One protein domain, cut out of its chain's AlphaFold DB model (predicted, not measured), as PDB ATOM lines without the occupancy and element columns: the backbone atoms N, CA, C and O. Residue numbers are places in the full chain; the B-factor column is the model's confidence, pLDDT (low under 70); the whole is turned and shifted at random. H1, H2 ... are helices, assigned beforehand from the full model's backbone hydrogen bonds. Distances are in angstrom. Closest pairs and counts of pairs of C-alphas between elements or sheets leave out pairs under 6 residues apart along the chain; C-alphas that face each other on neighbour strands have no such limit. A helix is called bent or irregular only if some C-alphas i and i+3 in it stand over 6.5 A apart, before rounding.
ATOM      1  N   GLU A 592      38.136  14.051 -55.858       94.69
ATOM      2  CA  GLU A 592      38.364  15.458 -55.542       94.69
ATOM      3  C   GLU A 592      39.046  15.617 -54.174       94.69
ATOM      4  O   GLU A 592      40.059  16.308 -54.056       94.69
ATOM      5  N   ARG A 593      38.534  14.933 -53.143       95.62
ATOM      6  CA  ARG A 593      39.117  14.981 -51.797       95.62
ATOM      7  C   ARG A 593      40.434  14.213 -51.726       95.62
ATOM      8  O   ARG A 593      41.366  14.718 -51.107       95.62
ATOM      9  N   ASP A 594      40.549  13.078 -52.413       95.69
ATOM     10  CA  ASP A 594      41.800  12.311 -52.467       95.69
ATOM     11  C   ASP A 594      42.938  13.142 -53.086       95.69
ATOM     12  O   ASP A 594      44.040  13.201 -52.540       95.69
ATOM     13  N   ALA A 595      42.669  13.857 -54.186       95.50
ATOM     14  CA  ALA A 595      43.650  14.744 -54.812       95.50
ATOM     15  C   ALA A 595      44.020  15.940 -53.921       95.50
ATOM     16  O   ALA A 595      45.183  16.348 -53.883       95.50
ATOM     17  N   TRP A 596      43.045  16.499 -53.197       96.38
ATOM     18  CA  TRP A 596      43.277  17.597 -52.262       96.38
ATOM     19  C   TRP A 596      44.147  17.169 -51.077       96.38
ATOM     20  O   TRP A 596      45.176  17.789 -50.799       96.38
ATOM     21  N   GLU A 597      43.782  16.079 -50.404       97.00
ATOM     22  CA  GLU A 597      44.510  15.560 -49.241       97.00
ATOM     23  C   GLU A 597      45.867  14.964 -49.617       97.00
ATOM     24  O   GLU A 597      46.784  14.942 -48.794       97.00
ATOM     25  N   ALA A 598      46.065  14.589 -50.885       96.88
ATOM     26  CA  ALA A 598      47.388  14.262 -51.389       96.88
ATOM     27  C   ALA A 598      48.363  15.447 -51.268       96.88
ATOM     28  O   ALA A 598      49.560  15.209 -51.170       96.88
ATOM     29  N   VAL A 599      47.917  16.706 -51.220       97.62
ATOM     30  CA  VAL A 599      48.786  17.875 -50.964       97.62
ATOM     31  C   VAL A 599      48.626  18.404 -49.538       97.62
ATOM     32  O   VAL A 599      49.621  18.766 -48.910       97.62
ATOM     33  N   PHE A 600      47.395  18.430 -49.027       97.31
ATOM     34  CA  PHE A 600      47.010  19.076 -47.771       97.31
ATOM     35  C   PHE A 600      46.536  18.066 -46.717       97.31
ATOM     36  O   PHE A 600      45.410  18.154 -46.222       97.31
ATOM     37  N   ASP A 601      47.394  17.103 -46.373       96.88
ATOM     38  CA  ASP A 601      47.116  16.136 -45.305       96.88
ATOM     39  C   ASP A 601      46.912  16.804 -43.924       96.88
ATOM     40  O   ASP A 601      47.228  17.982 -43.715       96.88
ATOM     41  N   ASP A 602      46.370  16.057 -42.951       96.81
ATOM     42  CA  ASP A 602      46.052  16.594 -41.615       96.81
ATOM     43  C   ASP A 602      47.267  17.180 -40.893       96.81
ATOM     44  O   ASP A 602      47.171  18.251 -40.290       96.81
ATOM     45  N   ALA A 603      48.418  16.510 -40.963       96.94
ATOM     46  CA  ALA A 603      49.629  16.966 -40.290       96.94
ATOM     47  C   ALA A 603      50.101  18.315 -40.856       96.94
ATOM     48  O   ALA A 603      50.432  19.239 -40.103       96.94
ATOM     49  N   THR A 604      50.083  18.451 -42.182       97.69
ATOM     50  CA  THR A 604      50.451  19.679 -42.888       97.69
ATOM     51  C   THR A 604      49.470  20.801 -42.579       97.69
ATOM     52  O   THR A 604      49.904  21.887 -42.189       97.69
ATOM     53  N   MET A 605      48.164  20.534 -42.676       98.00
ATOM     54  CA  MET A 605      47.115  21.520 -42.406       98.00
ATOM     55  C   MET A 605      47.101  21.984 -40.952       98.00
ATOM     56  O   MET A 605      46.997  23.178 -40.684       98.00
ATOM     57  N   THR A 606      47.271  21.071 -40.000       97.50
ATOM     58  CA  THR A 606      47.315  21.417 -38.575       97.50
ATOM     59  C   THR A 606      48.515  22.313 -38.261       97.50
ATOM     60  O   THR A 606      48.369  23.315 -37.558       97.50
ATOM     61  N   ARG A 607      49.691  22.029 -38.841       97.88
ATOM     62  CA  ARG A 607      50.876  22.894 -38.712       97.88
ATOM     63  C   ARG A 607      50.670  24.255 -39.382       97.88
ATOM     64  O   ARG A 607      50.998  25.274 -38.782       97.88
ATOM     65  N   LEU A 608      50.129  24.275 -40.601       98.31
ATOM     66  CA  LEU A 608      49.822  25.501 -41.342       98.31
ATOM     67  C   LEU A 608      48.883  26.409 -40.544       98.31
ATOM     68  O   LEU A 608      49.182  27.585 -40.345       98.31
ATOM     69  N   ASN A 609      47.794  25.849 -40.021       98.06
ATOM     70  CA  ASN A 609      46.821  26.597 -39.237       98.06
ATOM     71  C   ASN A 609      47.430  27.104 -37.928       98.06
ATOM     72  O   ASN A 609      47.240  28.267 -37.591       98.06
ATOM     73  N   ALA A 610      48.258  26.311 -37.240       98.06
ATOM     74  CA  ALA A 610      48.987  26.786 -36.062       98.06
ATOM     75  C   ALA A 610      49.901  27.991 -36.369       98.06
ATOM     76  O   ALA A 610      50.009  28.909 -35.555       98.06
ATOM     77  N   MET A 611      50.533  28.025 -37.546       98.19
ATOM     78  CA  MET A 611      51.341  29.167 -37.989       98.19
ATOM     79  C   MET A 611      50.478  30.388 -38.316       98.19
ATOM     80  O   MET A 611      50.799  31.489 -37.873       98.19
ATOM     81  N   LEU A 612      49.367  30.204 -39.034       98.12
ATOM     82  CA  LEU A 612      48.424  31.284 -39.344       98.12
ATOM     83  C   LEU A 612      47.832  31.902 -38.072       98.12
ATOM     84  O   LEU A 612      47.710  33.120 -37.981       98.12
ATOM     85  N   MET A 613      47.535  31.093 -37.054       97.44
ATOM     86  CA  MET A 613      46.999  31.580 -35.779       97.44
ATOM     87  C   MET A 613      48.002  32.415 -34.963       97.44
ATOM     88  O   MET A 613      47.576  33.164 -34.086       97.44
ATOM     89  N   ARG A 614      49.311  32.361 -35.265       97.25
ATOM     90  CA  ARG A 614      50.325  33.266 -34.678       97.25
ATOM     91  C   ARG A 614      50.287  34.676 -35.277       97.25
ATOM     92  O   ARG A 614      50.852  35.587 -34.683       97.25
ATOM     93  N   LEU A 615      49.662  34.857 -36.442       97.06
ATOM     94  CA  LEU A 615      49.520  36.166 -37.075       97.06
ATOM     95  C   LEU A 615      48.377  36.970 -36.432       97.06
ATOM     96  O   LEU A 615      47.390  36.370 -35.978       97.06
ATOM     97  N   PRO A 616      48.443  38.315 -36.471       95.31
ATOM     98  CA  PRO A 616      47.282  39.169 -36.235       95.31
ATOM     99  C   PRO A 616      46.104  38.762 -37.126       95.31
ATOM    100  O   PRO A 616      46.296  38.460 -38.307       95.31
ATOM    101  N   THR A 617      44.884  38.791 -36.581       94.12
ATOM    102  CA  THR A 617      43.662  38.343 -37.274       94.12
ATOM    103  C   THR A 617      43.486  39.002 -38.648       94.12
ATOM    104  O   THR A 617      43.148  38.315 -39.608       94.12
ATOM    105  N   SER A 618      43.845  40.284 -38.787       93.19
ATOM    106  CA  SER A 618      43.751  41.050 -40.041       93.19
ATOM    107  C   SER A 618      44.681  40.582 -41.167       93.19
ATOM    108  O   SER A 618      44.531  41.035 -42.293       93.19
ATOM    109  N   LEU A 619      45.675  39.731 -40.885       96.06
ATOM    110  CA  LEU A 619      46.610  39.216 -41.896       96.06
ATOM    111  C   LEU A 619      46.319  37.765 -42.288       96.06
ATOM    112  O   LEU A 619      46.862  37.278 -43.282       96.06
ATOM    113  N   ARG A 620      45.505  37.045 -41.507       96.56
ATOM    114  CA  ARG A 620      45.343  35.590 -41.658       96.56
ATOM    115  C   ARG A 620      44.719  35.217 -42.995       96.56
ATOM    116  O   ARG A 620      45.209  34.287 -43.630       96.56
ATOM    117  N   TYR A 621      43.684  35.939 -43.418       96.00
ATOM    118  CA  TYR A 621      42.942  35.648 -44.645       96.00
ATOM    119  C   TYR A 621      43.836  35.737 -45.892       96.00
ATOM    120  O   TYR A 621      44.017  34.741 -46.597       96.00
ATOM    121  N   ASP A 622      44.496  36.879 -46.101       96.12
ATOM    122  CA  ASP A 622      45.386  37.083 -47.249       96.12
ATOM    123  C   ASP A 622      46.572  36.115 -47.248       96.12
ATOM    124  O   ASP A 622      46.929  35.551 -48.287       96.12
ATOM    125  N   ARG A 623      47.188  35.882 -46.079       97.00
ATOM    126  CA  ARG A 623      48.317  34.946 -45.963       97.00
ATOM    127  C   ARG A 623      47.898  33.517 -46.252       97.00
ATOM    128  O   ARG A 623      48.605  32.820 -46.977       97.00
ATOM    129  N   ARG A 624      46.735  33.096 -45.755       96.88
ATOM    130  CA  ARG A 624      46.140  31.804 -46.095       96.88
ATOM    131  C   ARG A 624      45.957  31.696 -47.609       96.88
ATOM    132  O   ARG A 624      46.504  30.780 -48.213       96.88
ATOM    133  N   HIS A 625      45.292  32.661 -48.239       96.00
ATOM    134  CA  HIS A 625      45.061  32.650 -49.685       96.00
ATOM    135  C   HIS A 625      46.361  32.543 -50.506       96.00
ATOM    136  O   HIS A 625      46.443  31.756 -51.453       96.00
ATOM    137  N   GLN A 626      47.407  33.278 -50.113       96.44
ATOM    138  CA  GLN A 626      48.725  33.224 -50.755       96.44
ATOM    139  C   GLN A 626      49.377  31.839 -50.651       96.44
ATOM    140  O   GLN A 626      49.915  31.355 -51.645       96.44
ATOM    141  N   LEU A 627      49.309  31.184 -49.487       97.50
ATOM    142  CA  LEU A 627      49.891  29.852 -49.266       97.50
ATOM    143  C   LEU A 627      49.219  28.790 -50.149       97.50
ATOM    144  O   LEU A 627      49.907  28.005 -50.804       97.50
ATOM    145  N   PHE A 628      47.886  28.805 -50.227       96.44
ATOM    146  CA  PHE A 628      47.136  27.869 -51.069       96.44
ATOM    147  C   PHE A 628      47.349  28.127 -52.563       96.44
ATOM    148  O   PHE A 628      47.575  27.183 -53.317       96.44
ATOM    149  N   THR A 629      47.363  29.393 -52.991       94.19
ATOM    150  CA  THR A 629      47.623  29.750 -54.397       94.19
ATOM    151  C   THR A 629      49.070  29.446 -54.801       94.19
ATOM    152  O   THR A 629      49.326  29.050 -55.933       94.19
ATOM    153  N   ALA A 630      50.036  29.569 -53.885       95.81
ATOM    154  CA  ALA A 630      51.416  29.154 -54.141       95.81
ATOM    155  C   ALA A 630      51.518  27.634 -54.347       95.81
ATOM    156  O   ALA A 630      52.187  27.168 -55.273       95.81
ATOM    157  N   ALA A 631      50.820  26.855 -53.516       96.56
ATOM    158  CA  ALA A 631      50.756  25.405 -53.656       96.56
ATOM    159  C   ALA A 631      50.067  24.993 -54.968       96.56
ATOM    160  O   ALA A 631      50.600  24.162 -55.706       96.56
ATOM    161  N   ILE A 632      48.932  25.617 -55.297       95.50
ATOM    162  CA  ILE A 632      48.103  25.304 -56.468       95.50
ATOM    163  C   ILE A 632      47.753  26.599 -57.227       95.50
ATOM    164  O   ILE A 632      46.684  27.174 -57.016       95.50
ATOM    165  N   PRO A 633      48.612  27.063 -58.157       91.62
ATOM    166  CA  PRO A 633      48.385  28.319 -58.885       91.62
ATOM    167  C   PRO A 633      47.140  28.331 -59.783       91.62
ATOM    168  O   PRO A 633      46.628  29.398 -60.104       91.62
ATOM    169  N   GLY A 634      46.666  27.155 -60.208       87.50
ATOM    170  CA  GLY A 634      45.483  26.994 -61.059       87.50
ATOM    171  C   GLY A 634      44.161  26.848 -60.301       87.50
ATOM    172  O   GLY A 634      43.159  26.495 -60.918       87.50
ATOM    173  N   LEU A 635      44.143  27.056 -58.980       89.69
ATOM    174  CA  LEU A 635      42.945  26.863 -58.165       89.69
ATOM    175  C   LEU A 635      41.862  27.893 -58.535       89.69
ATOM    176  O   LEU A 635      42.070  29.100 -58.426       89.69
ATOM    177  N   THR A 636      40.693  27.415 -58.962       85.94
ATOM    178  CA  THR A 636      39.535  28.248 -59.328       85.94
ATOM    179  C   THR A 636      38.263  27.752 -58.636       85.94
ATOM    180  O   THR A 636      38.193  26.610 -58.182       85.94
ATOM    181  N   ARG A 637      37.256  28.626 -58.502       84.19
ATOM    182  CA  ARG A 637      36.019  28.324 -57.763       84.19
ATOM    183  C   ARG A 637      35.165  27.292 -58.486       84.19
ATOM    184  O   ARG A 637      34.978  27.405 -59.694       84.19
ATOM    185  N   GLY A 638      34.565  26.371 -57.728       69.75
ATOM    186  CA  GLY A 638      33.585  25.416 -58.260       69.75
ATOM    187  C   GLY A 638      34.178  24.486 -59.318       69.75
ATOM    188  O   GLY A 638      33.465  23.962 -60.169       69.75
ATOM    189  N   MET A 639      35.501  24.336 -59.304       71.12
ATOM    190  CA  MET A 639      36.231  23.599 -60.312       71.12
ATOM    191  C   MET A 639      35.963  22.106 -60.152       71.12
ATOM    192  O   MET A 639      36.359  21.477 -59.174       71.12
ATOM    193  N   ALA A 640      35.278  21.548 -61.147       64.69
ATOM    194  CA  ALA A 640      34.840  20.161 -61.139       64.69
ATOM    195  C   ALA A 640      35.998  19.146 -61.208       64.69
ATOM    196  O   ALA A 640      35.797  17.986 -60.859       64.69
ATOM    197  N   ASP A 641      37.186  19.549 -61.657       80.44
ATOM    198  CA  ASP A 641      38.361  18.679 -61.727       80.44
ATOM    199  C   ASP A 641      39.489  19.232 -60.848       80.44
ATOM    200  O   ASP A 641      40.416  19.903 -61.307       80.44
ATOM    201  N   LEU A 642      39.372  18.985 -59.539       86.19
ATOM    202  CA  LEU A 642      40.376  19.409 -58.562       86.19
ATOM    203  C   LEU A 642      41.724  18.708 -58.782       86.19
ATOM    204  O   LEU A 642      42.775  19.323 -58.593       86.19
ATOM    205  N   ALA A 643      41.700  17.457 -59.248       85.50
ATOM    206  CA  ALA A 643      42.898  16.685 -59.549       85.50
ATOM    207  C   ALA A 643      43.720  17.325 -60.678       85.50
ATOM    208  O   ALA A 643      44.942  17.445 -60.557       85.50
ATOM    209  N   ALA A 644      43.061  17.814 -61.732       87.69
ATOM    210  CA  ALA A 644      43.739  18.518 -62.817       87.69
ATOM    211  C   ALA A 644      44.467  19.787 -62.346       87.69
ATOM    212  O   ALA A 644      45.579  20.050 -62.805       87.69
ATOM    213  N   ALA A 645      43.894  20.560 -61.416       87.50
ATOM    214  CA  ALA A 645      44.584  21.745 -60.901       87.50
ATOM    215  C   ALA A 645      45.711  21.418 -59.928       87.50
ATOM    216  O   ALA A 645      46.727  22.115 -59.943       87.50
ATOM    217  N   VAL A 646      45.553  20.378 -59.099       91.06
ATOM    218  CA  VAL A 646      46.646  19.867 -58.255       91.06
ATOM    219  C   VAL A 646      47.849  19.509 -59.134       91.06
ATOM    220  O   VAL A 646      48.980  19.884 -58.813       91.06
ATOM    221  N   GLY A 647      47.602  18.851 -60.271       90.56
ATOM    222  CA  GLY A 647      48.641  18.459 -61.216       90.56
ATOM    223  C   GLY A 647      49.638  17.492 -60.572       90.56
ATOM    224  O   GLY A 647      49.250  16.481 -59.991       90.56
ATOM    225  N   ASP A 648      50.936  17.793 -60.661       94.50
ATOM    226  CA  ASP A 648      51.966  17.013 -59.968       94.50
ATOM    227  C   ASP A 648      51.933  17.285 -58.453       94.50
ATOM    228  O   ASP A 648      52.390  18.329 -57.970       94.50
ATOM    229  N   THR A 649      51.436  16.301 -57.701       95.88
ATOM    230  CA  THR A 649      51.335  16.321 -56.238       95.88
ATOM    231  C   THR A 649      52.669  16.620 -55.548       95.88
ATOM    232  O   THR A 649      52.694  17.369 -54.572       95.88
ATOM    233  N   ASN A 650      53.792  16.078 -56.032       96.69
ATOM    234  CA  ASN A 650      55.095  16.308 -55.399       96.69
ATOM    235  C   ASN A 650      55.555  17.750 -55.608       96.69
ATOM    236  O   ASN A 650      56.056  18.383 -54.677       96.69
ATOM    237  N   ALA A 651      55.331  18.293 -56.805       96.94
ATOM    238  CA  ALA A 651      55.614  19.693 -57.088       96.94
ATOM    239  C   ALA A 651      54.730  20.631 -56.246       96.94
ATOM    240  O   ALA A 651      55.227  21.625 -55.715       96.94
ATOM    241  N   ALA A 652      53.440  20.312 -56.082       97.12
ATOM    242  CA  ALA A 652      52.523  21.078 -55.236       97.12
ATOM    243  C   ALA A 652      52.941  21.059 -53.754       97.12
ATOM    244  O   ALA A 652      53.019  22.118 -53.128       97.12
ATOM    245  N   ARG A 653      53.305  19.884 -53.215       97.81
ATOM    246  CA  ARG A 653      53.865  19.741 -51.857       97.81
ATOM    247  C   ARG A 653      55.148  20.548 -51.672       97.81
ATOM    248  O   ARG A 653      55.299  21.203 -50.644       97.81
ATOM    249  N   GLY A 654      56.048  20.524 -52.658       98.06
ATOM    250  CA  GLY A 654      57.289  21.303 -52.635       98.06
ATOM    251  C   GLY A 654      57.021  22.804 -52.517       98.06
ATOM    252  O   GLY A 654      57.510  23.444 -51.591       98.06
ATOM    253  N   ARG A 655      56.147  23.345 -53.379       98.06
ATOM    254  CA  ARG A 655      55.754  24.766 -53.327       98.06
ATOM    255  C   ARG A 655      55.105  25.148 -51.996       98.06
ATOM    256  O   ARG A 655      55.412  26.209 -51.455       98.06
ATOM    257  N   LEU A 656      54.225  24.298 -51.462       98.12
ATOM    258  CA  LEU A 656      53.602  24.532 -50.159       98.12
ATOM    259  C   LEU A 656      54.649  24.557 -49.039       98.12
ATOM    260  O   LEU A 656      54.623  25.453 -48.198       98.12
ATOM    261  N   ALA A 657      55.578  23.600 -49.032       98.12
ATOM    262  CA  ALA A 657      56.639  23.525 -48.035       98.12
ATOM    263  C   ALA A 657      57.537  24.773 -48.053       98.12
ATOM    264  O   ALA A 657      57.802  25.333 -46.988       98.12
ATOM    265  N   ASP A 658      57.927  25.253 -49.236       98.19
ATOM    266  CA  ASP A 658      58.719  26.480 -49.402       98.19
ATOM    267  C   ASP A 658      57.962  27.722 -48.892       98.19
ATOM    268  O   ASP A 658      58.517  28.571 -48.181       98.19
ATOM    269  N   ALA A 659      56.664  27.815 -49.202       98.00
ATOM    270  CA  ALA A 659      55.808  28.908 -48.751       98.00
ATOM    271  C   ALA A 659      55.626  28.893 -47.220       98.00
ATOM    272  O   ALA A 659      55.743  29.931 -46.563       98.00
ATOM    273  N   MET A 660      55.420  27.713 -46.629       98.25
ATOM    274  CA  MET A 660      55.370  27.539 -45.177       98.25
ATOM    275  C   MET A 660      56.713  27.883 -44.524       98.25
ATOM    276  O   MET A 660      56.734  28.589 -43.523       98.25
ATOM    277  N   GLN A 661      57.847  27.449 -45.080       98.12
ATOM    278  CA  GLN A 661      59.164  27.794 -44.538       98.12
ATOM    279  C   GLN A 661      59.393  29.311 -44.530       98.12
ATOM    280  O   GLN A 661      59.923  29.853 -43.558       98.12
ATOM    281  N   THR A 662      58.943  29.996 -45.583       97.69
ATOM    282  CA  THR A 662      58.980  31.458 -45.671       97.69
ATOM    283  C   THR A 662      58.158  32.098 -44.552       97.69
ATOM    284  O   THR A 662      58.702  32.892 -43.787       97.69
ATOM    285  N   LEU A 663      56.896  31.689 -44.378       97.44
ATOM    286  CA  LEU A 663      56.045  32.180 -43.287       97.44
ATOM    287  C   LEU A 663      56.666  31.907 -41.905       97.44
ATOM    288  O   LEU A 663      56.642  32.773 -41.034       97.44
ATOM    289  N   GLN A 664      57.259  30.727 -41.696       97.56
ATOM    290  CA  GLN A 664      57.920  30.389 -40.433       97.56
ATOM    291  C   GLN A 664      59.076  31.353 -40.134       97.56
ATOM    292  O   GLN A 664      59.176  31.868 -39.021       97.56
ATOM    293  N   ALA A 665      59.904  31.656 -41.137       96.94
ATOM    294  CA  ALA A 665      61.001  32.607 -40.997       96.94
ATOM    295  C   ALA A 665      60.519  34.043 -40.721       96.94
ATOM    296  O   ALA A 665      61.182  34.774 -39.985       96.94
ATOM    297  N   GLU A 666      59.384  34.459 -41.290       95.88
ATOM    298  CA  GLU A 666      58.781  35.767 -41.000       95.88
ATOM    299  C   GLU A 666      58.263  35.851 -39.558       95.88
ATOM    300  O   GLU A 666      58.525  36.837 -38.863       95.88
ATOM    301  N   LEU A 667      57.591  34.794 -39.089       95.44
ATOM    302  CA  LEU A 667      57.093  34.682 -37.718       95.44
ATOM    303  C   LEU A 667      58.230  34.708 -36.688       95.44
ATOM    304  O   LEU A 667      58.103  35.357 -35.652       95.44
ATOM    305  N   ASP A 668      59.348  34.034 -36.962       94.50
ATOM    306  CA  ASP A 668      60.484  33.967 -36.030       94.50
ATOM    307  C   ASP A 668      61.286  35.275 -35.971       94.50
ATOM    308  O   ASP A 668      61.958  35.554 -34.979       94.50
ATOM    309  N   ARG A 669      61.189  36.111 -37.011       93.69
ATOM    310  CA  ARG A 669      61.770  37.462 -37.042       93.69
ATOM    311  C   ARG A 669      60.889  38.521 -36.374       93.69
ATOM    312  O   ARG A 669      61.352  39.648 -36.227       93.69
ATOM    313  N   GLY A 670      59.651  38.188 -35.998       86.19
ATOM    314  CA  GLY A 670      58.697  39.147 -35.432       86.19
ATOM    315  C   GLY A 670      58.321  40.258 -36.414       86.19
ATOM    316  O   GLY A 670      58.245  41.419 -36.029       86.19
TER     317      GLY A 670
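What this domain is: This is residues 592 to 670 of the 672 residues of the protein "Hydantoinase" of Rhodobacteraceae bacterium (UniProt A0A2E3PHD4). Three helices, H2, H3 and H5, make a loosely packed up-and-down bundle, each running against the one before it in the chain and touching the others with only part of its length. At one end of the bundle, where H5 begins, the two short helices H1 and H4 pack on each other. The printed part has 79 residues with five named helices, H1 to H5 in order, and no named strand; the class is all helix. It is compact, with a radius of gyration of the C-alphas of 12.8 A, and elongated, spanning 39 by 23 by 19 A.

How they stand to each other: H1, residues 592 to 597, and H2, residues 602 to 613, meet only through their tight link. H2 and H3, residues 617 to 631, form a helical hairpin: residues 612 to 613 touch 620 to 624, closest at the C-alphas of Leu 612 and Arg 620, 5.8 A, with a tilt of 37 degrees, only just steep. H4, residues 642 to 646, touches H1, closest at the C-alphas of Ala 643 and Ala 595, 5.2 A. H5, residues 649 to 668, touches H3 through residues 652 to 660 against 627 to 631, closest at the C-alphas of Leu 656 and Ala 631, 4.6 A, at a shallow tilt of 30 degrees, opposite ways. H5 touches H2 through residues 660 to 667 against 608 to 611, closest at the C-alphas of Met 660 and Leu 608, 7.0 A, at a shallow tilt of 31 degrees, the same way. H1 and H3 are apart, as are H2 and H4. Every O i to N i+4 pair is within hydrogen-bond range in H1, H2, H4 and H5, and 9 of 11 in H3.

Where its parts are: H1 begins at C-alpha 592, (38.364, 15.458, -55.542), and is 8.8 A long from first to last C-alpha. H2 measures 16.1 A, H3 22.0 A and H4 6.3 A. H3 is irregular, with C-alphas 618 and 621 7.1 A apart. H5, 28.3 A, ends at C-alpha 668, (60.484, 33.967, -36.030).

The domain as a whole: The C-alphas of Ala 640 and Arg 669, the two farthest apart, are 40.1 A apart. The printed part has no cut and no long link. The mean pLDDT of the printed part is 94.1; residues 638 and 640 are under 70.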